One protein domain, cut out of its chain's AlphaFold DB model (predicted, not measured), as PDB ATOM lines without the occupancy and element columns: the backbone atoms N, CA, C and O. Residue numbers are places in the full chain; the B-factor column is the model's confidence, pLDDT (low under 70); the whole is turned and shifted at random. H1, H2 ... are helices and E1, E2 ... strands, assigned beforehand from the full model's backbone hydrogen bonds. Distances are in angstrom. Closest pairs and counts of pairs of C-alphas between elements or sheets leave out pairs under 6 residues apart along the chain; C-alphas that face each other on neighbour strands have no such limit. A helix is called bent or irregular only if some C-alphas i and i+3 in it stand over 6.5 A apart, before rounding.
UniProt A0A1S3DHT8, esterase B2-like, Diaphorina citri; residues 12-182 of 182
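Overview. This is residues 12 to 182 of the 182 residues of the protein "esterase B2-like" of Diaphorina citri (UniProt A0A1S3DHT8). The model is a flat slab with one long kinked helix, H5, running through it, with H2, H3 and H4 on one side of H5 and a two-stranded sheet, E1 and E2, on the other. H8 stands beyond the sheet at the far end of the slab; H1 crosses the first half of H5 near the middle, and H6 and H7 make a helical hairpin between H1 and H8. The printed part has 171 residues with eight named helices and two named strands, in the order E1, H1 to H5, E2, H6 to H8; the sheet is parallel, and the class is mostly helix. The whole is only just compact, close to loose, with a radius of gyration of the C-alphas of 18.5 A and spans of 54 by 45 by 21 A.

Arrangement. E1, residues 12 to 16, is the parallel neighbour of E2, residues 110 to 115, at 22 degrees; N 115 and O 15, 2.8 A, and N 15 and O 113, 3.0 A, are within hydrogen-bond range. H1, residues 19 to 25, touches H5, residues 76 to 105, at a steep tilt of 43 degrees, opposite ways; H5 touches H1 with residues 82 to 91 alone, and the closest C-alphas are those of Gly 20 and Ser 87, 4.2 A. E1, H1 to H5 and E2 form a strand-helix-strand unit, two parallel neighbour strands with helices between them along the chain, where H2 is residues 28 to 40, H3 residues 42 to 45 and H4 residues 54 to 68. H2 touches no helix; it is close to H1 but not clearly touching, with the C-alphas of Leu 24 and Leu 31 closest, 7.5 A. H3 touches H4, closest at the C-alphas of Glu 43 and Ala 61, 5.0 A. H4 touches H5 with residue 68 alone, closest at the C-alphas of Tyr 68 and Arg 81, 5.6 A, at a steep tilt of 68 degrees, only just short of about perpendicular. The closest C-alphas of E1 and H5 are those of Leu 15 and Ala 92, 7.2 A. H6, residues 123 to 132, touches H1, closest at the C-alphas of Leu 24 and Val 128, 6.4 A. H6 and H7, residues 143 to 148, form a helical hairpin at a shallow tilt of 25 degrees, closest at the C-alphas of Val 123 and Asp 143, 6.8 A. H7 touches H8, residues 163 to 181, closest at the C-alphas of Tyr 147 and Ser 168, 4.4 A. E2 and H8 are near each other, while H4 and H8 are apart. Every O i to N i+4 pair is within hydrogen-bond range in H4, H6 and H8, against 8 of 9 in H2, 22 of 26 in H5, 1 of 2 in H7 and 0 of 3 in H1, where 4 of 4 O i to N i+3 pairs are; H3 is too short for an i+4 pair.

Along the chain. E1 begins at C-alpha 12, (-12.261, 40.549, -27.868). H2 is 18.7 A long and H4 21.0 A. H5, 42.7 A, begins at C-alpha 76, (-20.456, 11.475, -9.818); it is irregular, with C-alphas 77 and 80 8.1 A apart, and has a kink of 35 degrees near residue 93. E2 is 16.8 A long. H8, 26.6 A, ends at C-alpha 181, (-8.338, 51.620, -28.034).

Size, cuts and confidence. The two C-alphas farthest apart are those of Ala 55 and Pro 160, 58.0 A. The printed part has no cut. The link from H7 to H8, residues 149 to 162, is long. Residues 151 to 156 are under 70 in pLDDT; the mean of the printed part is 92.6.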
ATOM      1  N   LEU A  12     -12.602  41.110 -29.172       94.94
ATOM      2  CA  LEU A  12     -12.261  40.549 -27.868       94.94
ATOM      3  C   LEU A  12     -13.286  39.472 -27.513       94.94
ATOM      4  O   LEU A  12     -14.489  39.726 -27.565       94.94
ATOM      5  N   CYS A  13     -12.818  38.298 -27.100       94.75
ATOM      6  CA  CYS A  13     -13.666  37.278 -26.485       94.75
ATOM      7  C   CYS A  13     -13.031  36.700 -25.219       94.75
ATOM      8  O   CYS A  13     -11.813  36.723 -25.048       94.75
ATOM      9  N   GLY A  14     -13.860  36.156 -24.337       95.81
ATOM     10  CA  GLY A  14     -13.431  35.583 -23.068       95.81
ATOM     11  C   GLY A  14     -13.975  34.185 -22.868       95.81
ATOM     12  O   GLY A  14     -15.064  33.888 -23.341       95.81
ATOM     13  N   LEU A  15     -13.226  33.360 -22.146       97.88
ATOM     14  CA  LEU A  15     -13.654  32.038 -21.698       97.88
ATOM     15  C   LEU A  15     -13.353  31.898 -20.204       97.88
ATOM     16  O   LEU A  15     -12.331  32.400 -19.735       97.88
ATOM     17  N   ASN A  16     -14.199  31.195 -19.463       98.38
ATOM     18  CA  ASN A  16     -13.918  30.776 -18.095       98.38
ATOM     19  C   ASN A  16     -13.205  29.415 -18.075       98.38
ATOM     20  O   ASN A  16     -13.412  28.571 -18.945       98.38
ATOM     21  N   SER A  17     -12.348  29.167 -17.083       98.19
ATOM     22  CA  SER A  17     -11.532  27.944 -17.061       98.19
ATOM     23  C   SER A  17     -12.322  26.644 -16.871       98.19
ATOM     24  O   SER A  17     -11.799  25.586 -17.204       98.19
ATOM     25  N   GLN A  18     -13.565  26.704 -16.379       98.12
ATOM     26  CA  GLN A  18     -14.448  25.547 -16.206       98.12
ATOM     27  C   GLN A  18     -15.924  25.902 -16.485       98.12
ATOM     28  O   GLN A  18     -16.811  25.701 -15.651       98.12
ATOM     29  N   GLU A  19     -16.207  26.403 -17.691       98.50
ATOM     30  CA  GLU A  19     -17.556  26.797 -18.140       98.50
ATOM     31  C   GLU A  19     -18.646  25.752 -17.828       98.50
ATOM     32  O   GLU A  19     -19.754  26.083 -17.399       98.50
ATOM     33  N   GLY A  20     -18.319  24.466 -17.992       97.94
ATOM     34  CA  GLY A  20     -19.228  23.339 -17.823       97.94
ATOM     35  C   GLY A  20     -19.830  23.187 -16.426       97.94
ATOM     36  O   GLY A  20     -20.839  22.492 -16.303       97.94
ATOM     37  N   ILE A  21     -19.306  23.861 -15.388       97.88
ATOM     38  CA  ILE A  21     -19.920  23.895 -14.042       97.88
ATOM     39  C   ILE A  21     -21.397  24.304 -14.115       97.88
ATOM     40  O   ILE A  21     -22.210  23.770 -13.358       97.88
ATOM     41  N   ILE A  22     -21.792  25.133 -15.091       96.56
ATOM     42  CA  ILE A  22     -23.193  25.523 -15.344       96.56
ATOM     43  C   ILE A  22     -24.156  24.336 -15.521       96.56
ATOM     44  O   ILE A  22     -25.366  24.449 -15.297       96.56
ATOM     45  N   MET A  23     -23.632  23.165 -15.883       95.50
ATOM     46  CA  MET A  23     -24.402  21.933 -16.032       95.50
ATOM     47  C   MET A  23     -24.853  21.331 -14.693       95.50
ATOM     48  O   MET A  23     -25.767  20.505 -14.682       95.50
ATOM     49  N   LEU A  24     -24.290  21.781 -13.567       95.12
ATOM     50  CA  LEU A  24     -24.675  21.397 -12.202       95.12
ATOM     51  C   LEU A  24     -25.882  22.171 -11.651       95.12
ATOM     52  O   LEU A  24     -26.127  22.187 -10.452       95.12
ATOM     53  N   LYS A  25     -26.687  22.787 -12.520       89.50
ATOM     54  CA  LYS A  25     -27.920  23.505 -12.141       89.50
ATOM     55  C   LYS A  25     -29.058  22.612 -11.629       89.50
ATOM     56  O   LYS A  25     -30.090  23.113 -11.185       89.50
ATOM     57  N   HIS A  26     -28.938  21.299 -11.794       88.00
ATOM     58  CA  HIS A  26     -29.950  20.337 -11.365       88.00
ATOM     59  C   HIS A  26     -29.700  19.896  -9.918       88.00
ATOM     60  O   HIS A  26     -28.681  20.220  -9.335       88.00
ATOM     61  N   SER A  27     -30.641  19.175  -9.305       87.25
ATOM     62  CA  SER A  27     -30.374  18.522  -8.016       87.25
ATOM     63  C   SER A  27     -29.562  17.236  -8.224       87.25
ATOM     64  O   SER A  27     -29.643  16.649  -9.310       87.25
ATOM     65  N   PRO A  28     -28.870  16.703  -7.197       87.06
ATOM     66  CA  PRO A  28     -28.116  15.452  -7.321       87.06
ATOM     67  C   PRO A  28     -28.930  14.286  -7.905       87.06
ATOM     68  O   PRO A  28     -28.480  13.606  -8.824       87.06
ATOM     69  N   ARG A  29     -30.187  14.117  -7.465       88.00
ATOM     70  CA  ARG A  29     -31.092  13.074  -7.987       88.00
ATOM     71  C   ARG A  29     -31.455  13.274  -9.459       88.00
ATOM     72  O   ARG A  29     -31.635  12.302 -10.189       88.00
ATOM     73  N   ALA A  30     -31.636  14.522  -9.886       92.31
ATOM     74  CA  ALA A  30     -31.921  14.829 -11.282       92.31
ATOM     75  C   ALA A  30     -30.669  14.644 -12.150       92.31
ATOM     76  O   ALA A  30     -30.784  14.140 -13.265       92.31
ATOM     77  N   LEU A  31     -29.485  14.962 -11.623       93.00
ATOM     78  CA  LEU A  31     -28.218  14.795 -12.327       93.00
ATOM     79  C   LEU A  31     -27.910  13.324 -12.633       93.00
ATOM     80  O   LEU A  31     -27.498  13.026 -13.747       93.00
ATOM     81  N   THR A  32     -28.216  12.384 -11.731       92.50
ATOM     82  CA  THR A  32     -28.090  10.944 -12.038       92.50
ATOM     83  C   THR A  32     -28.908  10.549 -13.272       92.50
ATOM     84  O   THR A  32     -28.414   9.846 -14.146       92.50
ATOM     85  N   LYS A  33     -30.133  11.075 -13.420       94.69
ATOM     86  CA  LYS A  33     -30.955  10.824 -14.619       94.69
ATOM     87  C   LYS A  33     -30.362  11.458 -15.878       94.69
ATOM     88  O   LYS A  33     -30.546  10.923 -16.971       94.69
ATOM     89  N   VAL A  34     -29.693  12.604 -15.738       95.00
ATOM     90  CA  VAL A  34     -28.967  13.253 -16.839       95.00
ATOM     91  C   VAL A  34     -27.802  12.375 -17.284       95.00
ATOM     92  O   VAL A  34     -27.687  12.116 -18.480       95.00
ATOM     93  N   PHE A  35     -27.009  11.849 -16.348       95.56
ATOM     94  CA  PHE A  35     -25.916  10.924 -16.646       95.56
ATOM     95  C   PHE A  35     -26.404   9.659 -17.354       95.56
ATOM     96  O   PHE A  35     -25.917   9.340 -18.435       95.56
ATOM     97  N   ASP A  36     -27.444   9.016 -16.825       94.75
ATOM     98  CA  ASP A  36     -28.062   7.838 -17.436       94.75
ATOM     99  C   ASP A  36     -28.567   8.111 -18.863       94.75
ATOM    100  O   ASP A  36     -28.483   7.271 -19.760       94.75
ATOM    101  N   SER A  37     -29.161   9.287 -19.079       95.06
ATOM    102  CA  SER A  37     -29.666   9.705 -20.388       95.06
ATOM    103  C   SER A  37     -28.534   9.942 -21.386       95.06
ATOM    104  O   SER A  37     -28.669   9.563 -22.554       95.06
ATOM    105  N   LEU A  38     -27.438  10.548 -20.919       95.06
ATOM    106  CA  LEU A  38     -26.239  10.817 -21.701       95.06
ATOM    107  C   LEU A  38     -25.524   9.521 -22.086       95.06
ATOM    108  O   LEU A  38     -25.222   9.341 -23.259       95.06
ATOM    109  N   ASP A  39     -25.315   8.600 -21.144       94.00
ATOM    110  CA  ASP A  39     -24.625   7.333 -21.415       94.00
ATOM    111  C   ASP A  39     -25.418   6.464 -22.410       94.00
ATOM    112  O   ASP A  39     -24.844   5.894 -23.336       94.00
ATOM    113  N   ARG A  40     -26.759   6.461 -22.323       94.12
ATOM    114  CA  ARG A  40     -27.629   5.768 -23.297       94.12
ATOM    115  C   ARG A  40     -27.681   6.406 -24.686       94.12
ATOM    116  O   ARG A  40     -28.075   5.730 -25.630       94.12
ATOM    117  N   ASN A  41     -27.397   7.702 -24.807       93.50
ATOM    118  CA  ASN A  41     -27.552   8.456 -26.055       93.50
ATOM    119  C   ASN A  41     -26.340   9.357 -26.291       93.50
ATOM    120  O   ASN A  41     -26.487  10.564 -26.525       93.50
ATOM    121  N   PHE A  42     -25.143   8.780 -26.197       95.50
ATOM    122  CA  PHE A  42     -23.908   9.553 -26.227       95.50
ATOM    123  C   PHE A  42     -23.696  10.254 -27.576       95.50
ATOM    124  O   PHE A  42     -23.041  11.291 -27.631       95.50
ATOM    125  N   GLU A  43     -24.334   9.789 -28.656       94.94
ATOM    126  CA  GLU A  43     -24.321  10.464 -29.958       94.94
ATOM    127  C   GLU A  43     -24.895  11.889 -29.922       94.94
ATOM    128  O   GLU A  43     -24.620  12.677 -30.821       94.94
ATOM    129  N   ARG A  44     -25.633  12.269 -28.867       92.19
ATOM    130  CA  ARG A  44     -26.081  13.658 -28.646       92.19
ATOM    131  C   ARG A  44     -24.945  14.632 -28.324       92.19
ATOM    132  O   ARG A  44     -25.171  15.836 -28.363       92.19
ATOM    133  N   THR A  45     -23.758  14.129 -27.988       95.06
ATOM    134  CA  THR A  45     -22.555  14.950 -27.778       95.06
ATOM    135  C   THR A  45     -21.913  15.399 -29.085       95.06
ATOM    136  O   THR A  45     -21.088  16.304 -29.067       95.06
ATOM    137  N   VAL A  46     -22.290  14.797 -30.220       95.50
ATOM    138  CA  VAL A  46     -21.732  15.143 -31.527       95.50
ATOM    139  C   VAL A  46     -22.229  16.532 -31.940       95.50
ATOM    140  O   VAL A  46     -23.438  16.717 -32.102       95.50
ATOM    141  N   PRO A  47     -21.330  17.509 -32.154       90.12
ATOM    142  CA  PRO A  47     -21.727  18.849 -32.563       90.12
ATOM    143  C   PRO A  47     -22.469  18.867 -33.909       90.12
ATOM    144  O   PRO A  47     -22.052  18.247 -34.890       90.12
ATOM    145  N   ASN A  48     -23.562  19.632 -33.990       86.00
ATOM    146  CA  ASN A  48     -24.403  19.702 -35.196       86.00
ATOM    147  C   ASN A  48     -23.658  20.241 -36.433       86.00
ATOM    148  O   ASN A  48     -23.985  19.876 -37.565       86.00
ATOM    149  N   ASN A  49     -22.643  21.088 -36.236       82.50
ATOM    150  CA  ASN A  49     -21.802  21.651 -37.300       82.50
ATOM    151  C   ASN A  49     -20.908  20.602 -37.993       82.50
ATOM    152  O   ASN A  49     -20.319  20.899 -39.031       82.50
ATOM    153  N   PHE A  50     -20.832  19.365 -37.485       85.75
ATOM    154  CA  PHE A  50     -20.086  18.281 -38.135       85.75
ATOM    155  C   PHE A  50     -20.853  17.662 -39.313       85.75
ATOM    156  O   PHE A  50     -20.268  16.879 -40.073       85.75
ATOM    157  N   HIS A  51     -22.146  17.996 -39.458       87.62
ATOM    158  CA  HIS A  51     -23.043  17.491 -40.504       87.62
ATOM    159  C   HIS A  51     -22.930  15.968 -40.684       87.62
ATOM    160  O   HIS A  51     -22.861  15.453 -41.800       87.62
ATOM    161  N   ALA A  52     -22.822  15.247 -39.566       90.88
ATOM    162  CA  ALA A  52     -22.584  13.816 -39.560       90.88
ATOM    163  C   ALA A  52     -23.882  13.044 -39.816       90.88
ATOM    164  O   ALA A  52     -24.904  13.300 -39.179       90.88
ATOM    165  N   ASP A  53     -23.831  12.066 -40.721       93.69
ATOM    166  CA  ASP A  53     -24.868  11.040 -40.785       93.69
ATOM    167  C   ASP A  53     -24.806  10.125 -39.549       93.69
ATOM    168  O   ASP A  53     -23.928  10.241 -38.690       93.69
ATOM    169  N   ARG A  54     -25.734   9.169 -39.456       91.62
ATOM    170  CA  ARG A  54     -25.825   8.273 -38.299       91.62
ATOM    171  C   ARG A  54     -24.566   7.427 -38.080       91.62
ATOM    172  O   ARG A  54     -24.219   7.165 -36.931       91.62
ATOM    173  N   ALA A  55     -23.919   6.957 -39.145       94.25
ATOM    174  CA  ALA A  55     -22.735   6.108 -39.030       94.25
ATOM    175  C   ALA A  55     -21.533   6.933 -38.558       94.25
ATOM    176  O   ALA A  55     -20.856   6.551 -37.605       94.25
ATOM    177  N   LYS A  56     -21.334   8.110 -39.155       95.06
ATOM    178  CA  LYS A  56     -20.280   9.048 -38.770       95.06
ATOM    179  C   LYS A  56     -20.489   9.579 -37.350       95.06
ATOM    180  O   LYS A  56     -19.531   9.642 -36.588       95.06
ATOM    181  N   ALA A  57     -21.727   9.898 -36.964       95.56
ATOM    182  CA  ALA A  57     -22.052  10.352 -35.613       95.56
ATOM    183  C   ALA A  57     -21.669   9.309 -34.556       95.56
ATOM    184  O   ALA A  57     -21.092   9.667 -33.538       95.56
ATOM    185  N   LYS A  58     -21.901   8.016 -34.816       95.75
ATOM    186  CA  LYS A  58     -21.470   6.944 -33.906       95.75
ATOM    187  C   LYS A  58     -19.954   6.881 -33.729       95.75
ATOM    188  O   LYS A  58     -19.494   6.688 -32.610       95.75
ATOM    189  N   LEU A  59     -19.190   7.052 -34.809       96.75
ATOM    190  CA  LEU A  59     -17.724   7.057 -34.747       96.75
ATOM    191  C   LEU A  59     -17.205   8.262 -33.954       96.75
ATOM    192  O   LEU A  59     -16.427   8.084 -33.024       96.75
ATOM    193  N   ILE A  60     -17.710   9.464 -34.249       96.62
ATOM    194  CA  ILE A  60     -17.334  10.687 -33.524       96.62
ATOM    195  C   ILE A  60     -17.707  10.571 -32.042       96.62
ATOM    196  O   ILE A  60     -16.906  10.889 -31.171       96.62
ATOM    197  N   ALA A  61     -18.915  10.090 -31.740       96.81
ATOM    198  CA  ALA A  61     -19.367   9.898 -30.368       96.81
ATOM    199  C   ALA A  61     -18.464   8.921 -29.607       96.81
ATOM    200  O   ALA A  61     -18.155   9.165 -28.443       96.81
ATOM    201  N   ALA A  62     -18.011   7.843 -30.257       96.75
ATOM    202  CA  ALA A  62     -17.063   6.905 -29.665       96.75
ATOM    203  C   ALA A  62     -15.708   7.568 -29.369       96.75
ATOM    204  O   ALA A  62     -15.166   7.360 -28.287       96.75
ATOM    205  N   GLU A  63     -15.194   8.410 -30.271       97.19
ATOM    206  CA  GLU A  63     -13.954   9.171 -30.050       97.19
ATOM    207  C   GLU A  63     -14.087  10.175 -28.898       97.19
ATOM    208  O   GLU A  63     -13.237  10.203 -28.008       97.19
ATOM    209  N   ILE A  64     -15.183  10.942 -28.853       97.44
ATOM    210  CA  ILE A  64     -15.479  11.869 -27.749       97.44
ATOM    211  C   ILE A  64     -15.577  11.089 -26.431       97.44
ATOM    212  O   ILE A  64     -14.951  11.457 -25.436       97.44
ATOM    213  N   ARG A  65     -16.321   9.975 -26.409       97.44
ATOM    214  CA  ARG A  65     -16.478   9.153 -25.201       97.44
ATOM    215  C   ARG A  65     -15.136   8.604 -24.737       97.44
ATOM    216  O   ARG A  65     -14.852   8.631 -23.542       97.44
ATOM    217  N   GLN A  66     -14.305   8.147 -25.671       97.62
ATOM    218  CA  GLN A  66     -12.978   7.628 -25.373       97.62
ATOM    219  C   GLN A  66     -12.061   8.706 -24.792       97.62
ATOM    220  O   GLN A  66     -11.344   8.431 -23.829       97.62
ATOM    221  N   PHE A  67     -12.099   9.920 -25.343       97.56
ATOM    222  CA  PHE A  67     -11.288  11.041 -24.876       97.56
ATOM    223  C   PHE A  67     -11.647  11.446 -23.443       97.56
ATOM    224  O   PHE A  67     -10.773  11.453 -22.574       97.56
ATOM    225  N   TYR A  68     -12.928  11.719 -23.169       97.75
ATOM    226  CA  TYR A  68     -13.342  12.198 -21.848       97.75
ATOM    227  C   TYR A  68     -13.484  11.062 -20.838       97.75
ATOM    228  O   TYR A  68     -12.941  11.162 -19.744       97.75
ATOM    229  N   PHE A  69     -14.181   9.972 -21.169       96.69
ATOM    230  CA  PHE A  69     -14.614   8.956 -20.197       96.69
ATOM    231  C   PHE A  69     -13.853   7.630 -20.268       96.69
ATOM    232  O   PHE A  69     -13.848   6.898 -19.274       96.69
ATOM    233  N   LYS A  70     -13.178   7.320 -21.385       93.62
ATOM    234  CA  LYS A  70     -12.595   5.986 -21.635       93.62
ATOM    235  C   LYS A  70     -13.671   4.907 -21.426       93.62
ATOM    236  O   LYS A  70     -14.828   5.116 -21.779       93.62
ATOM    237  N   ASP A  71     -13.338   3.806 -20.756       89.00
ATOM    238  CA  ASP A  71     -14.279   2.731 -20.409       89.00
ATOM    239  C   ASP A  71     -15.056   2.972 -19.099       89.00
ATOM    240  O   ASP A  71     -15.683   2.057 -18.567       89.00
ATOM    241  N   ARG A  72     -15.009   4.184 -18.525       89.62
ATOM    242  CA  ARG A  72     -15.682   4.472 -17.247       89.62
ATOM    243  C   ARG A  72     -17.165   4.816 -17.446       89.62
ATOM    244  O   ARG A  72     -17.530   5.358 -18.496       89.62
ATOM    245  N   PRO A  73     -18.020   4.531 -16.448       92.75
ATOM    246  CA  PRO A  73     -19.384   5.042 -16.427       92.75
ATOM    247  C   PRO A  73     -19.400   6.569 -16.270       92.75
ATOM    248  O   PRO A  73     -18.462   7.175 -15.740       92.75
ATOM    249  N   ILE A  74     -20.489   7.185 -16.730       95.44
ATOM    250  CA  ILE A  74     -20.789   8.591 -16.463       95.44
ATOM    251  C   ILE A  74     -21.549   8.641 -15.139       95.44
ATOM    252  O   ILE A  74     -22.716   8.274 -15.065       95.44
ATOM    253  N   ASP A  75     -20.866   9.055 -14.081       94.38
ATOM    254  CA  ASP A  75     -21.410   9.155 -12.730       94.38
ATOM    255  C   ASP A  75     -20.758  10.319 -11.962       94.38
ATOM    256  O   ASP A  75     -19.972  11.097 -12.512       94.38
ATOM    257  N   MET A  76     -21.064  10.444 -10.668       92.44
ATOM    258  CA  MET A  76     -20.456  11.475  -9.818       92.44
ATOM    259  C   MET A  76     -18.928  11.338  -9.706       92.44
ATOM    260  O   MET A  76     -18.238  12.346  -9.587       92.44
ATOM    261  N   GLY A  77     -18.371  10.127  -9.805       92.88
ATOM    262  CA  GLY A  77     -16.921   9.905  -9.842       92.88
ATOM    263  C   GLY A  77     -16.273  10.341 -11.164       92.88
ATOM    264  O   GLY A  77     -15.044  10.449 -11.267       92.88
ATOM    265  N   ALA A  78     -17.082  10.604 -12.189       93.75
ATOM    266  CA  ALA A  78     -16.683  11.187 -13.460       93.75
ATOM    267  C   ALA A  78     -17.050  12.670 -13.597       93.75
ATOM    268  O   ALA A  78     -16.939  13.194 -14.705       93.75
ATOM    269  N   ILE A  79     -17.426  13.355 -12.507       95.00
ATOM    270  CA  ILE A  79     -17.975  14.708 -12.606       95.00
ATOM    271  C   ILE A  79     -17.048  15.681 -13.337       95.00
ATOM    272  O   ILE A  79     -17.491  16.300 -14.293       95.00
ATOM    273  N   ASN A  80     -15.756  15.746 -13.000       95.69
ATOM    274  CA  ASN A  80     -14.835  16.674 -13.670       95.69
ATOM    275  C   ASN A  80     -14.763  16.422 -15.185       95.69
ATOM    276  O   ASN A  80     -14.886  17.360 -15.955       95.69
ATOM    277  N   ARG A  81     -14.729  15.156 -15.622       96.56
ATOM    278  CA  ARG A  81     -14.743  14.793 -17.055       96.56
ATOM    279  C   ARG A  81     -16.036  15.216 -17.751       96.56
ATOM    280  O   ARG A  81     -16.018  15.608 -18.912       96.56
ATOM    281  N   TYR A  82     -17.160  15.101 -17.049       96.94
ATOM    282  CA  TYR A  82     -18.449  15.582 -17.534       96.94
ATOM    283  C   TYR A  82     -18.451  17.107 -17.680       96.94
ATOM    284  O   TYR A  82     -18.934  17.617 -18.688       96.94
ATOM    285  N   LEU A  83     -17.875  17.837 -16.724       97.62
ATOM    286  CA  LEU A  83     -17.755  19.291 -16.817       97.62
ATOM    287  C   LEU A  83     -16.792  19.702 -17.935       97.62
ATOM    288  O   LEU A  83     -17.133  20.607 -18.682       97.62
ATOM    289  N   ASP A  84     -15.663  19.015 -18.104       98.06
ATOM    290  CA  ASP A  84     -14.706  19.257 -19.193       98.06
ATOM    291  C   ASP A  84     -15.365  19.060 -20.563       98.06
ATOM    292  O   ASP A  84     -15.288  19.940 -21.420       98.06
ATOM    293  N   LEU A  85     -16.106  17.956 -20.742       97.81
ATOM    294  CA  LEU A  85     -16.873  17.695 -21.961       97.81
ATOM    295  C   LEU A  85     -17.788  18.878 -22.298       97.81
ATOM    296  O   LEU A  85     -17.817  19.336 -23.437       97.81
ATOM    297  N   TYR A  86     -18.562  19.366 -21.328       97.69
ATOM    298  CA  TYR A  86     -19.517  20.442 -21.589       97.69
ATOM    299  C   TYR A  86     -18.874  21.829 -21.670       97.69
ATOM    300  O   TYR A  86     -19.410  22.671 -22.391       97.69
ATOM    301  N   SER A  87     -17.729  22.062 -21.018       98.44
ATOM    302  CA  SER A  87     -16.902  23.250 -21.264       98.44
ATOM    303  C   SER A  87     -16.497  23.313 -22.737       98.44
ATOM    304  O   SER A  87     -16.686  24.338 -23.395       98.44
ATOM    305  N   ASP A  88     -16.022  22.193 -23.282       97.69
ATOM    306  CA  ASP A  88     -15.533  22.140 -24.656       97.69
ATOM    307  C   ASP A  88     -16.664  22.192 -25.683       97.69
ATOM    308  O   ASP A  88     -16.616  22.999 -26.616       97.69
ATOM    309  N   LEU A  89     -17.710  21.381 -25.495       95.44
ATOM    310  CA  LEU A  89     -18.824  21.283 -26.440       95.44
ATOM    311  C   LEU A  89     -19.639  22.572 -26.549       95.44
ATOM    312  O   LEU A  89     -20.079  22.919 -27.646       95.44
ATOM    313  N   LEU A  90     -19.902  23.242 -25.425       95.50
ATOM    314  CA  LEU A  90     -20.803  24.396 -25.406       95.50
ATOM    315  C   LEU A  90     -20.071  25.725 -25.584       95.50
ATOM    316  O   LEU A  90     -20.688  26.681 -26.052       95.50
ATOM    317  N   PHE A  91     -18.783  25.790 -25.234       97.06
ATOM    318  CA  PHE A  91     -18.056  27.056 -25.184       97.06
ATOM    319  C   PHE A  91     -16.723  26.997 -25.925       97.06
ATOM    320  O   PHE A  91     -16.559  27.730 -26.905       97.06
ATOM    321  N   ALA A  92     -15.775  26.151 -25.509       96.75
ATOM    322  CA  ALA A  92     -14.394  26.250 -25.989       96.75
ATOM    323  C   ALA A  92     -14.263  25.993 -27.501       96.75
ATOM    324  O   ALA A  92     -13.553  26.736 -28.184       96.75
ATOM    325  N   LEU A  93     -14.995  25.015 -28.053       93.88
ATOM    326  CA  LEU A  93     -14.976  24.722 -29.491       93.88
ATOM    327  C   LEU A  93     -15.441  25.930 -30.319       93.88
ATOM    328  O   LEU A  93     -14.771  26.322 -31.274       93.88
ATOM    329  N   GLY A  94     -16.555  26.556 -29.931       91.88
ATOM    330  CA  GLY A  94     -17.083  27.735 -30.619       91.88
ATOM    331  C   GLY A  94     -16.152  28.946 -30.519       91.88
ATOM    332  O   GLY A  94     -15.953  29.657 -31.508       91.88
ATOM    333  N   HIS A  95     -15.526  29.150 -29.355       94.19
ATOM    334  CA  HIS A  95     -14.515  30.194 -29.159       94.19
ATOM    335  C   HIS A  95     -13.309  29.979 -30.069       94.19
ATOM    336  O   HIS A  95     -12.901  30.903 -30.776       94.19
ATOM    337  N   TYR A  96     -12.777  28.756 -30.105       92.88
ATOM    338  CA  TYR A  96     -11.654  28.399 -30.963       92.88
ATOM    339  C   TYR A  96     -11.987  28.603 -32.445       92.88
ATOM    340  O   TYR A  96     -11.242  29.283 -33.148       92.88
ATOM    341  N   GLU A  97     -13.119  28.077 -32.924       91.31
ATOM    342  CA  GLU A  97     -13.533  28.224 -34.325       91.31
ATOM    343  C   GLU A  97     -13.703  29.697 -34.726       91.31
ATOM    344  O   GLU A  97     -13.326  30.089 -35.840       91.31
ATOM    345  N   THR A  98     -14.235  30.517 -33.816       91.06
ATOM    346  CA  THR A  98     -14.430  31.959 -34.018       91.06
ATOM    347  C   THR A  98     -13.096  32.689 -34.094       91.06
ATOM    348  O   THR A  98     -12.832  33.365 -35.089       91.06
ATOM    349  N   LEU A  99     -12.227  32.516 -33.093       91.31
ATOM    350  CA  LEU A  99     -10.902  33.139 -33.053       91.31
ATOM    351  C   LEU A  99     -10.041  32.711 -34.239       91.31
ATOM    352  O   LEU A  99      -9.418  33.554 -34.884       91.31
ATOM    353  N   PHE A 100     -10.050  31.419 -34.571       91.19
ATOM    354  CA  PHE A 100      -9.334  30.894 -35.723       91.19
ATOM    355  C   PHE A 100      -9.823  31.566 -37.009       91.19
ATOM    356  O   PHE A 100      -9.026  32.175 -37.720       91.19
ATOM    357  N   SER A 101     -11.132  31.551 -37.275       90.06
ATOM    358  CA  SER A 101     -11.707  32.157 -38.486       90.06
ATOM    359  C   SER A 101     -11.458  33.670 -38.565       90.06
ATOM    360  O   SER A 101     -11.148  34.197 -39.637       90.06
ATOM    361  N   TYR A 102     -11.561  34.369 -37.433       91.56
ATOM    362  CA  TYR A 102     -11.291  35.799 -37.339       91.56
ATOM    363  C   TYR A 102      -9.818  36.113 -37.617       91.56
ATOM    364  O   TYR A 102      -9.532  36.976 -38.445       91.56
ATOM    365  N   SER A 103      -8.885  35.358 -37.027       91.06
ATOM    366  CA  SER A 103      -7.439  35.549 -37.224       91.06
ATOM    367  C   SER A 103      -6.999  35.395 -38.684       91.06
ATOM    368  O   SER A 103      -6.105  36.109 -39.130       91.06
ATOM    369  N   GLN A 104      -7.662  34.518 -39.450       90.81
ATOM    370  CA  GLN A 104      -7.402  34.347 -40.883       90.81
ATOM    371  C   GLN A 104      -7.873  35.554 -41.710       90.81
ATOM    372  O   GLN A 104      -7.286  35.865 -42.744       90.81
ATOM    373  N   SER A 105      -8.937  36.233 -41.272       90.06
ATOM    374  CA  SER A 105      -9.496  37.399 -41.973       90.06
ATOM    375  C   SER A 105      -8.834  38.716 -41.561       90.06
ATOM    376  O   SER A 105      -8.692  39.606 -42.400       90.06
ATOM    377  N   ASN A 106      -8.444  38.828 -40.286       90.62
ATOM    378  CA  ASN A 106      -8.029  40.058 -39.608       90.62
ATOM    379  C   ASN A 106      -6.810  39.797 -38.690       90.62
ATOM    380  O   ASN A 106      -6.930  39.846 -37.459       90.62
ATOM    381  N   PRO A 107      -5.631  39.479 -39.254       89.94
ATOM    382  CA  PRO A 107      -4.447  39.149 -38.464       89.94
ATOM    383  C   PRO A 107      -4.058  40.305 -37.531       89.94
ATOM    384  O   PRO A 107      -4.011  41.461 -37.945       89.94
ATOM    385  N   GLY A 108      -3.784  39.980 -36.264       88.81
ATOM    386  CA  GLY A 108      -3.340  40.944 -35.248       88.81
ATOM    387  C   GLY A 108      -4.438  41.802 -34.607       88.81
ATOM    388  O   GLY A 108      -4.111  42.644 -33.784       88.81
ATOM    389  N   GLN A 109      -5.717  41.596 -34.944       91.19
ATOM    390  CA  GLN A 109      -6.841  42.376 -34.391       91.19
ATOM    391  C   GLN A 109      -7.737  41.571 -33.432       91.19
ATOM    392  O   GLN A 109      -8.848  41.997 -33.118       91.19
ATOM    393  N   GLY A 110      -7.318  40.356 -33.065       92.25
ATOM    394  CA  GLY A 110      -8.080  39.444 -32.217       92.25
ATOM    395  C   GLY A 110      -7.402  39.261 -30.867       92.25
ATOM    396  O   GLY A 110      -6.232  38.884 -30.815       92.25
ATOM    397  N   TYR A 111      -8.154  39.477 -29.796       94.25
ATOM    398  CA  TYR A 111      -7.722  39.318 -28.417       94.25
ATOM    399  C   TYR A 111      -8.608  38.288 -27.718       94.25
ATOM    400  O   TYR A 111      -9.812  38.202 -27.968       94.25
ATOM    401  N   ALA A 112      -8.010  37.510 -26.823       95.50
ATOM    402  CA  ALA A 112      -8.730  36.546 -26.010       95.50
ATOM    403  C   ALA A 112      -8.234  36.588 -24.566       95.50
ATOM    404  O   ALA A 112      -7.046  36.813 -24.330       95.50
ATOM    405  N   TYR A 113      -9.128  36.338 -23.611       96.88
ATOM    406  CA  TYR A 113      -8.757  36.119 -22.215       96.88
ATOM    407  C   TYR A 113      -9.326  34.804 -21.683       96.88
ATOM    408  O   TYR A 113     -10.373  34.334 -22.130       96.88
ATOM    409  N   LEU A 114      -8.630  34.236 -20.697       97.81
ATOM    410  CA  LEU A 114      -9.107  33.121 -19.888       97.81
ATOM    411  C   LEU A 114      -9.291  33.620 -18.456       97.81
ATOM    412  O   LEU A 114      -8.321  34.017 -17.810       97.81
ATOM    413  N   PHE A 115     -10.523  33.618 -17.964       98.31
ATOM    414  CA  PHE A 115     -10.818  33.931 -16.576       98.31
ATOM    415  C   PHE A 115     -10.775  32.646 -15.747       98.31
ATOM    416  O   PHE A 115     -11.483  31.680 -16.016       98.31
ATOM    417  N   SER A 116      -9.905  32.619 -14.742       97.75
ATOM    418  CA  SER A 116      -9.663  31.428 -13.923       97.75
ATOM    419  C   SER A 116      -9.608  31.732 -12.430       97.75
ATOM    420  O   SER A 116      -9.080  30.929 -11.665       97.75
ATOM    421  N   TYR A 117     -10.070  32.914 -12.017       97.25
ATOM    422  CA  TYR A 117     -10.067  33.287 -10.610       97.25
ATOM    423  C   TYR A 117     -11.206  32.585  -9.867       97.25
ATOM    424  O   TYR A 117     -12.336  32.510 -10.352       97.25
ATOM    425  N   GLU A 118     -10.885  32.084  -8.679       95.44
ATOM    426  CA  GLU A 118     -11.805  31.403  -7.776       95.44
ATOM    427  C   GLU A 118     -11.894  32.219  -6.484       95.44
ATOM    428  O   GLU A 118     -10.942  32.261  -5.705       95.44
ATOM    429  N   GLY A 119     -13.022  32.886  -6.259       92.38
ATOM    430  CA  GLY A 119     -13.258  33.708  -5.078       92.38
ATOM    431  C   GLY A 119     -14.731  33.792  -4.684       92.38
ATOM    432  O   GLY A 119     -15.580  33.019  -5.133       92.38
ATOM    433  N   GLU A 120     -15.042  34.741  -3.801       89.88
ATOM    434  CA  GLU A 120     -16.375  34.858  -3.189       89.88
ATOM    435  C   GLU A 120     -17.477  35.209  -4.208       89.88
ATOM    436  O   GLU A 120     -18.624  34.796  -4.033       89.88
ATOM    437  N   LEU A 121     -17.132  35.906  -5.299       91.19
ATOM    438  CA  LEU A 121     -18.091  36.332  -6.326       91.19
ATOM    439  C   LEU A 121     -18.377  35.270  -7.399       91.19
ATOM    440  O   LEU A 121     -19.245  35.487  -8.241       91.19
ATOM    441  N   ASN A 122     -17.733  34.100  -7.340       92.81
ATOM    442  CA  ASN A 122     -18.088  32.918  -8.135       92.81
ATOM    443  C   ASN A 122     -19.392  32.278  -7.605       92.81
ATOM    444  O   ASN A 122     -19.427  31.118  -7.192       92.81
ATOM    445  N   VAL A 123     -20.469  33.063  -7.505       90.06
ATOM    446  CA  VAL A 123     -21.663  32.736  -6.706       90.06
ATOM    447  C   VAL A 123     -22.343  31.459  -7.178       90.06
ATOM    448  O   VAL A 123     -22.746  30.640  -6.349       90.06
ATOM    449  N   PHE A 124     -22.453  31.261  -8.495       90.38
ATOM    450  CA  PHE A 124     -23.068  30.054  -9.037       90.38
ATOM    451  C   PHE A 124     -22.242  28.818  -8.675       90.38
ATOM    452  O   PHE A 124     -22.782  27.869  -8.102       90.38
ATOM    453  N   LYS A 125     -20.930  28.855  -8.941       94.69
ATOM    454  CA  LYS A 125     -20.009  27.779  -8.573       94.69
ATOM    455  C   LYS A 125     -20.076  27.469  -7.076       94.69
ATOM    456  O   LYS A 125     -20.239  26.312  -6.691       94.69
ATOM    457  N   ASN A 126     -19.968  28.491  -6.231       93.50
ATOM    458  CA  ASN A 126     -19.947  28.330  -4.780       93.50
ATOM    459  C   ASN A 126     -21.249  27.685  -4.272       93.50
ATOM    460  O   ASN A 126     -21.205  26.785  -3.431       93.50
ATOM    461  N   ALA A 127     -22.399  28.063  -4.842       92.50
ATOM    462  CA  ALA A 127     -23.689  27.460  -4.517       92.50
ATOM    463  C   ALA A 127     -23.781  25.979  -4.928       92.50
ATOM    464  O   ALA A 127     -24.245  25.154  -4.138       92.50
ATOM    465  N   VAL A 128     -23.331  25.612  -6.135       94.00
ATOM    466  CA  VAL A 128     -23.389  24.207  -6.580       94.00
ATOM    467  C   VAL A 128     -22.387  23.326  -5.834       94.00
ATOM    468  O   VAL A 128     -22.732  22.205  -5.474       94.00
ATOM    469  N   GLN A 129     -21.194  23.828  -5.507       94.06
ATOM    470  CA  GLN A 129     -20.231  23.098  -4.677       94.06
ATOM    471  C   GLN A 129     -20.812  22.753  -3.304       94.06
ATOM    472  O   GLN A 129     -20.697  21.614  -2.860       94.06
ATOM    473  N   MET A 130     -21.504  23.706  -2.669       93.12
ATOM    474  CA  MET A 130     -22.189  23.471  -1.398       93.12
ATOM    475  C   MET A 130     -23.348  22.474  -1.542       93.12
ATOM    476  O   MET A 130     -23.509  21.594  -0.702       93.12
ATOM    477  N   MET A 131     -24.153  22.584  -2.604       92.31
ATOM    478  CA  MET A 131     -25.295  21.691  -2.837       92.31
ATOM    479  C   MET A 131     -24.874  20.230  -3.041       92.31
ATOM    480  O   MET A 131     -25.597  19.315  -2.641       92.31
ATOM    481  N   TYR A 132     -23.738  20.017  -3.701       91.69
ATOM    482  CA  TYR A 132     -23.243  18.697  -4.075       91.69
ATOM    483  C   TYR A 132     -22.169  18.140  -3.134       91.69
ATOM    484  O   TYR A 132     -21.786  16.987  -3.315       91.69
ATOM    485  N   ASP A 133     -21.702  18.931  -2.165       92.38
ATOM    486  CA  ASP A 133     -20.535  18.625  -1.326       92.38
ATOM    487  C   ASP A 133     -19.300  18.258  -2.175       92.38
ATOM    488  O   ASP A 133     -18.674  17.208  -2.030       92.38
ATOM    489  N   LEU A 134     -18.995  19.122  -3.149       91.69
ATOM    490  CA  LEU A 134     -17.903  18.943  -4.106       91.69
ATOM    491  C   LEU A 134     -16.911  20.099  -4.055       91.69
ATOM    492  O   LEU A 134     -17.266  21.238  -3.764       91.69
ATOM    493  N   GLN A 135     -15.672  19.800  -4.436       93.19
ATOM    494  CA  GLN A 135     -14.637  20.788  -4.722       93.19
ATOM    495  C   GLN A 135     -14.277  20.677  -6.203       93.19
ATOM    496  O   GLN A 135     -13.769  19.644  -6.642       93.19
ATOM    497  N   ILE A 136     -14.593  21.714  -6.975       93.75
ATOM    498  CA  ILE A 136     -14.422  21.751  -8.426       93.75
ATOM    499  C   ILE A 136     -13.501  22.932  -8.755       93.75
ATOM    500  O   ILE A 136     -13.844  24.071  -8.437       93.75
ATOM    501  N   PRO A 137     -12.331  22.702  -9.366       95.25
ATOM    502  CA  PRO A 137     -11.416  23.786  -9.706       95.25
ATOM    503  C   PRO A 137     -11.954  24.648 -10.858       95.25
ATOM    504  O   PRO A 137     -12.805  24.218 -11.638       95.25
ATOM    505  N   GLY A 138     -11.410  25.857 -10.985       96.56
ATOM    506  CA  GLY A 138     -11.691  26.773 -12.088       96.56
ATOM    507  C   GLY A 138     -12.934  27.645 -11.907       96.56
ATOM    508  O   GLY A 138     -13.632  27.568 -10.898       96.56
ATOM    509  N   ALA A 139     -13.191  28.515 -12.881       97.44
ATOM    510  CA  ALA A 139     -14.328  29.429 -12.880       97.44
ATOM    511  C   ALA A 139     -15.471  28.871 -13.738       97.44
ATOM    512  O   ALA A 139     -15.244  28.425 -14.863       97.44
ATOM    513  N   SER A 140     -16.690  28.900 -13.203       97.50
ATOM    514  CA  SER A 140     -17.908  28.530 -13.921       97.50
ATOM    515  C   SER A 140     -18.265  29.576 -14.966       97.50
ATOM    516  O   SER A 140     -17.874  30.738 -14.868       97.50
ATOM    517  N   HIS A 141     -19.120  29.179 -15.908       97.31
ATOM    518  CA  HIS A 141     -19.888  30.128 -16.697       97.31
ATOM    519  C   HIS A 141     -20.513  31.202 -15.805       97.31
ATOM    520  O   HIS A 141     -21.050  30.859 -14.747       97.31
ATOM    521  N   VAL A 142     -20.446  32.454 -16.274       92.69
ATOM    522  CA  VAL A 142     -20.914  33.708 -15.654       92.69
ATOM    523  C   VAL A 142     -20.204  34.175 -14.378       92.69
ATOM    524  O   VAL A 142     -20.568  35.230 -13.853       92.69
ATOM    525  N   ASP A 143     -19.206  33.451 -13.866       93.88
ATOM    526  CA  ASP A 143     -18.514  33.853 -12.633       93.88
ATOM    527  C   ASP A 143     -17.731  35.168 -12.798       93.88
ATOM    528  O   ASP A 143     -17.637  35.963 -11.862       93.88
ATOM    529  N   GLU A 144     -17.206  35.449 -13.992       94.06
ATOM    530  CA  GLU A 144     -16.466  36.675 -14.287       94.06
ATOM    531  C   GLU A 144     -17.355  37.927 -14.245       94.06
ATOM    532  O   GLU A 144     -16.873  39.036 -13.995       94.06
ATOM    533  N   LEU A 145     -18.670  37.763 -14.437       92.25
ATOM    534  CA  LEU A 145     -19.623  38.874 -14.444       92.25
ATOM    535  C   LEU A 145     -19.747  39.540 -13.074       92.25
ATOM    536  O   LEU A 145     -19.948  40.751 -13.022       92.25
ATOM    537  N   GLY A 146     -19.583  38.787 -11.980       89.81
ATOM    538  CA  GLY A 146     -19.547  39.355 -10.630       89.81
ATOM    539  C   GLY A 146     -18.366  40.310 -10.429       89.81
ATOM    540  O   GLY A 146     -18.470  41.282  -9.687       89.81
ATOM    541  N   TYR A 147     -17.261  40.079 -11.140       92.62
ATOM    542  CA  TYR A 147     -16.073  40.933 -11.106       92.62
ATOM    543  C   TYR A 147     -16.155  42.104 -12.093       92.62
ATOM    544  O   TYR A 147     -15.476  43.113 -11.896       92.62
ATOM    545  N   LEU A 148     -16.976  41.996 -13.140       92.12
ATOM    546  CA  LEU A 148     -17.157  43.045 -14.146       92.12
ATOM    547  C   LEU A 148     -18.280  44.032 -13.787       92.12
ATOM    548  O   LEU A 148     -18.150  45.234 -14.025       92.12
ATOM    549  N   PHE A 149     -19.371  43.538 -13.202       89.00
ATOM    550  CA  PHE A 149     -20.563  44.313 -12.874       89.00
ATOM    551  C   PHE A 149     -20.839  44.299 -11.373       89.00
ATOM    552  O   PHE A 149     -20.674  43.286 -10.699       89.00
ATOM    553  N   CYS A 150     -21.352  45.413 -10.848       82.62
ATOM    554  CA  CYS A 150     -21.897  45.434  -9.494       82.62
ATOM    555  C   CYS A 150     -23.237  44.686  -9.477       82.62
ATOM    556  O   CYS A 150     -24.303  45.269  -9.685       82.62
ATOM    557  N   VAL A 151     -23.179  43.374  -9.269       69.88
ATOM    558  CA  VAL A 151     -24.366  42.536  -9.118       69.88
ATOM    559  C   VAL A 151     -24.707  42.492  -7.632       69.88
ATOM    560  O   VAL A 151     -24.092  41.765  -6.857       69.88
ATOM    561  N   THR A 152     -25.694  43.280  -7.207       64.94
ATOM    562  CA  THR A 152     -26.105  43.385  -5.793       64.94
ATOM    563  C   THR A 152     -26.479  42.036  -5.171       64.94
ATOM    564  O   THR A 152     -26.179  41.810  -4.003       64.94
ATOM    565  N   MET A 153     -27.045  41.105  -5.952       60.84
ATOM    566  CA  MET A 153     -27.326  39.731  -5.499       60.84
ATOM    567  C   MET A 153     -26.074  38.864  -5.280       60.84
ATOM    568  O   MET A 153     -26.188  37.795  -4.689       60.84
ATOM    569  N   MET A 154     -24.894  39.298  -5.736       62.41
ATOM    570  CA  MET A 154     -23.627  38.571  -5.606       62.41
ATOM    571  C   MET A 154     -22.692  39.171  -4.544       62.41
ATOM    572  O   MET A 154     -21.511  38.865  -4.536       62.41
ATOM    573  N   GLY A 155     -23.200  40.007  -3.630       60.41
ATOM    574  CA  GLY A 155     -22.381  40.591  -2.558       60.41
ATOM    575  C   GLY A 155     -21.616  41.840  -2.996       60.41
ATOM    576  O   GLY A 155     -20.446  41.982  -2.669       60.41
ATOM    577  N   GLY A 156     -22.293  42.737  -3.728       62.09
ATOM    578  CA  GLY A 156     -21.756  43.863  -4.517       62.09
ATOM    579  C   GLY A 156     -20.890  44.937  -3.833       62.09
ATOM    580  O   GLY A 156     -20.739  46.016  -4.397       62.09
ATOM    581  N   VAL A 157     -20.305  44.681  -2.662       71.06
ATOM    582  CA  VAL A 157     -19.278  45.537  -2.059       71.06
ATOM    583  C   VAL A 157     -18.007  44.721  -1.847       71.06
ATOM    584  O   VAL A 157     -17.905  43.922  -0.918       71.06
ATOM    585  N   LEU A 158     -17.025  44.953  -2.716       84.12
ATOM    586  CA  LEU A 158     -15.683  44.399  -2.573       84.12
ATOM    587  C   LEU A 158     -14.987  45.021  -1.361       84.12
ATOM    588  O   LEU A 158     -15.102  46.222  -1.110       84.12
ATOM    589  N   LYS A 159     -14.260  44.200  -0.602       86.81
ATOM    590  CA  LYS A 159     -13.442  44.686   0.514       86.81
ATOM    591  C   LYS A 159     -12.245  45.462  -0.058       86.81
ATOM    592  O   LYS A 159     -11.504  44.883  -0.853       86.81
ATOM    593  N   PRO A 160     -12.006  46.717   0.363       89.50
ATOM    594  CA  PRO A 160     -10.848  47.474  -0.101       89.50
ATOM    595  C   PRO A 160      -9.532  46.726   0.149       89.50
ATOM    596  O   PRO A 160      -9.298  46.207   1.242       89.50
ATOM    597  N   GLY A 161      -8.672  46.668  -0.865       92.00
ATOM    598  CA  GLY A 161      -7.379  45.988  -0.845       92.00
ATOM    599  C   GLY A 161      -7.432  44.466  -1.027       92.00
ATOM    600  O   GLY A 161      -6.367  43.836  -1.034       92.00
ATOM    601  N   SER A 162      -8.617  43.864  -1.176       93.56
ATOM    602  CA  SER A 162      -8.747  42.413  -1.339       93.56
ATOM    603  C   SER A 162      -8.280  41.930  -2.715       93.56
ATOM    604  O   SER A 162      -8.093  42.704  -3.659       93.56
ATOM    605  N   THR A 163      -8.064  40.621  -2.844       94.81
ATOM    606  CA  THR A 163      -7.730  40.019  -4.141       94.81
ATOM    607  C   THR A 163      -8.898  40.155  -5.121       94.81
ATOM    608  O   THR A 163      -8.673  40.424  -6.297       94.81
ATOM    609  N   GLU A 164     -10.140  40.072  -4.642       92.31
ATOM    610  CA  GLU A 164     -11.352  40.275  -5.441       92.31
ATOM    611  C   GLU A 164     -11.414  41.683  -6.037       92.31
ATOM    612  O   GLU A 164     -11.732  41.822  -7.217       92.31
ATOM    613  N   GLU A 165     -11.065  42.718  -5.262       93.19
ATOM    614  CA  GLU A 165     -10.970  44.093  -5.770       93.19
ATOM    615  C   GLU A 165      -9.945  44.193  -6.902       93.19
ATOM    616  O   GLU A 165     -10.240  44.754  -7.957       93.19
ATOM    617  N   LYS A 166      -8.771  43.573  -6.739       96.00
ATOM    618  CA  LYS A 166      -7.728  43.557  -7.777       96.00
ATOM    619  C   LYS A 166      -8.174  42.817  -9.038       96.00
ATOM    620  O   LYS A 166      -7.905  43.276 -10.143       96.00
ATOM    621  N   VAL A 167      -8.854  41.681  -8.894       96.06
ATOM    622  CA  VAL A 167      -9.376  40.906 -10.033       96.06
ATOM    623  C   VAL A 167     -10.471  41.686 -10.762       96.06
ATOM    624  O   VAL A 167     -10.455  41.740 -11.993       96.06
ATOM    625  N   SER A 168     -11.364  42.345 -10.017       94.62
ATOM    626  CA  SER A 168     -12.386  43.238 -10.571       94.62
ATOM    627  C   SER A 168     -11.769  44.424 -11.321       94.62
ATOM    628  O   SER A 168     -12.169  44.719 -12.449       94.62
ATOM    629  N   GLU A 169     -10.739  45.061 -10.760       95.88
ATOM    630  CA  GLU A 169     -10.010  46.141 -11.432       95.88
ATOM    631  C   GLU A 169      -9.334  45.656 -12.719       95.88
ATOM    632  O   GLU A 169      -9.423  46.324 -13.751       95.88
ATOM    633  N   ASN A 170      -8.708  44.477 -12.691       96.88
ATOM    634  CA  ASN A 170      -8.024  43.906 -13.849       96.88
ATOM    635  C   ASN A 170      -8.994  43.620 -15.001       96.88
ATOM    636  O   ASN A 170      -8.733  44.041 -16.130       96.88
ATOM    637  N   ILE A 171     -10.116  42.937 -14.739       96.31
ATOM    638  CA  ILE A 171     -11.082  42.609 -15.798       96.31
ATOM    639  C   ILE A 171     -11.762  43.872 -16.333       96.31
ATOM    640  O   ILE A 171     -11.913  44.024 -17.545       96.31
ATOM    641  N   ARG A 172     -12.087  44.839 -15.466       96.00
ATOM    642  CA  ARG A 172     -12.659  46.122 -15.891       96.00
ATOM    643  C   ARG A 172     -11.665  46.937 -16.714       96.00
ATOM    644  O   ARG A 172     -12.044  47.515 -17.732       96.00
ATOM    645  N   THR A 173     -10.397  46.969 -16.318       97.44
ATOM    646  CA  THR A 173      -9.332  47.641 -17.074       97.44
ATOM    647  C   THR A 173      -9.131  46.983 -18.434       97.44
ATOM    648  O   THR A 173      -9.061  47.688 -19.435       97.44
ATOM    649  N   LEU A 174      -9.116  45.648 -18.503       96.75
ATOM    650  CA  LEU A 174      -9.036  44.904 -19.762       96.75
ATOM    651  C   LEU A 174     -10.168  45.312 -20.717       96.75
ATOM    652  O   LEU A 174      -9.900  45.763 -21.830       96.75
ATOM    653  N   TRP A 175     -11.423  45.224 -20.265       97.38
ATOM    654  CA  TRP A 175     -12.589  45.558 -21.091       97.38
ATOM    655  C   TRP A 175     -12.637  47.040 -21.483       97.38
ATOM    656  O   TRP A 175     -12.936  47.369 -22.630       97.38
ATOM    657  N   THR A 176     -12.329  47.953 -20.558       97.62
ATOM    658  CA  THR A 176     -12.386  49.398 -20.835       97.62
ATOM    659  C   THR A 176     -11.227  49.886 -21.701       97.62
ATOM    660  O   THR A 176     -11.430  50.793 -22.507       97.62
ATOM    661  N   ASN A 177     -10.037  49.291 -21.589       97.44
ATOM    662  CA  ASN A 177      -8.920  49.587 -22.484       97.44
ATOM    663  C   ASN A 177      -9.217  49.123 -23.907       97.44
ATOM    664  O   ASN A 177      -8.997  49.897 -24.835       97.44
ATOM    665  N   PHE A 178      -9.766  47.916 -24.068       97.06
ATOM    666  CA  PHE A 178     -10.201  47.419 -25.371       97.06
ATOM    667  C   PHE A 178     -11.286  48.322 -25.979       97.06
ATOM    668  O   PHE A 178     -11.160  48.783 -27.107       97.06
ATOM    669  N   ALA A 179     -12.312  48.690 -25.202       96.31
ATOM    670  CA  ALA A 179     -13.381  49.572 -25.680       96.31
ATOM    671  C   ALA A 179     -12.888  50.965 -26.123       96.31
ATOM    672  O   ALA A 179     -13.487  51.574 -27.007       96.31
ATOM    673  N   LYS A 180     -11.819  51.488 -25.505       96.44
ATOM    674  CA  LYS A 180     -11.234  52.792 -25.853       96.44
ATOM    675  C   LYS A 180     -10.287  52.726 -27.048       96.44
ATOM    676  O   LYS A 180     -10.225  53.695 -27.799       96.44
ATOM    677  N   ASN A 181      -9.528  51.639 -27.182       94.00
ATOM    678  CA  ASN A 181      -8.338  51.620 -28.034       94.00
ATOM    679  C   ASN A 181      -8.368  50.575 -29.160       94.00
ATOM    680  O   ASN A 181      -7.554  50.696 -30.072       94.00
ATOM    681  N   GLY A 182      -9.278  49.598 -29.130       86.19
ATOM    682  CA  GLY A 182      -9.218  48.429 -30.019       86.19
ATOM    683  C   GLY A 182      -8.113  47.468 -29.608       86.19
ATOM    684  O   GLY A 182      -7.252  47.145 -30.457       86.19
TER     685      GLY A 182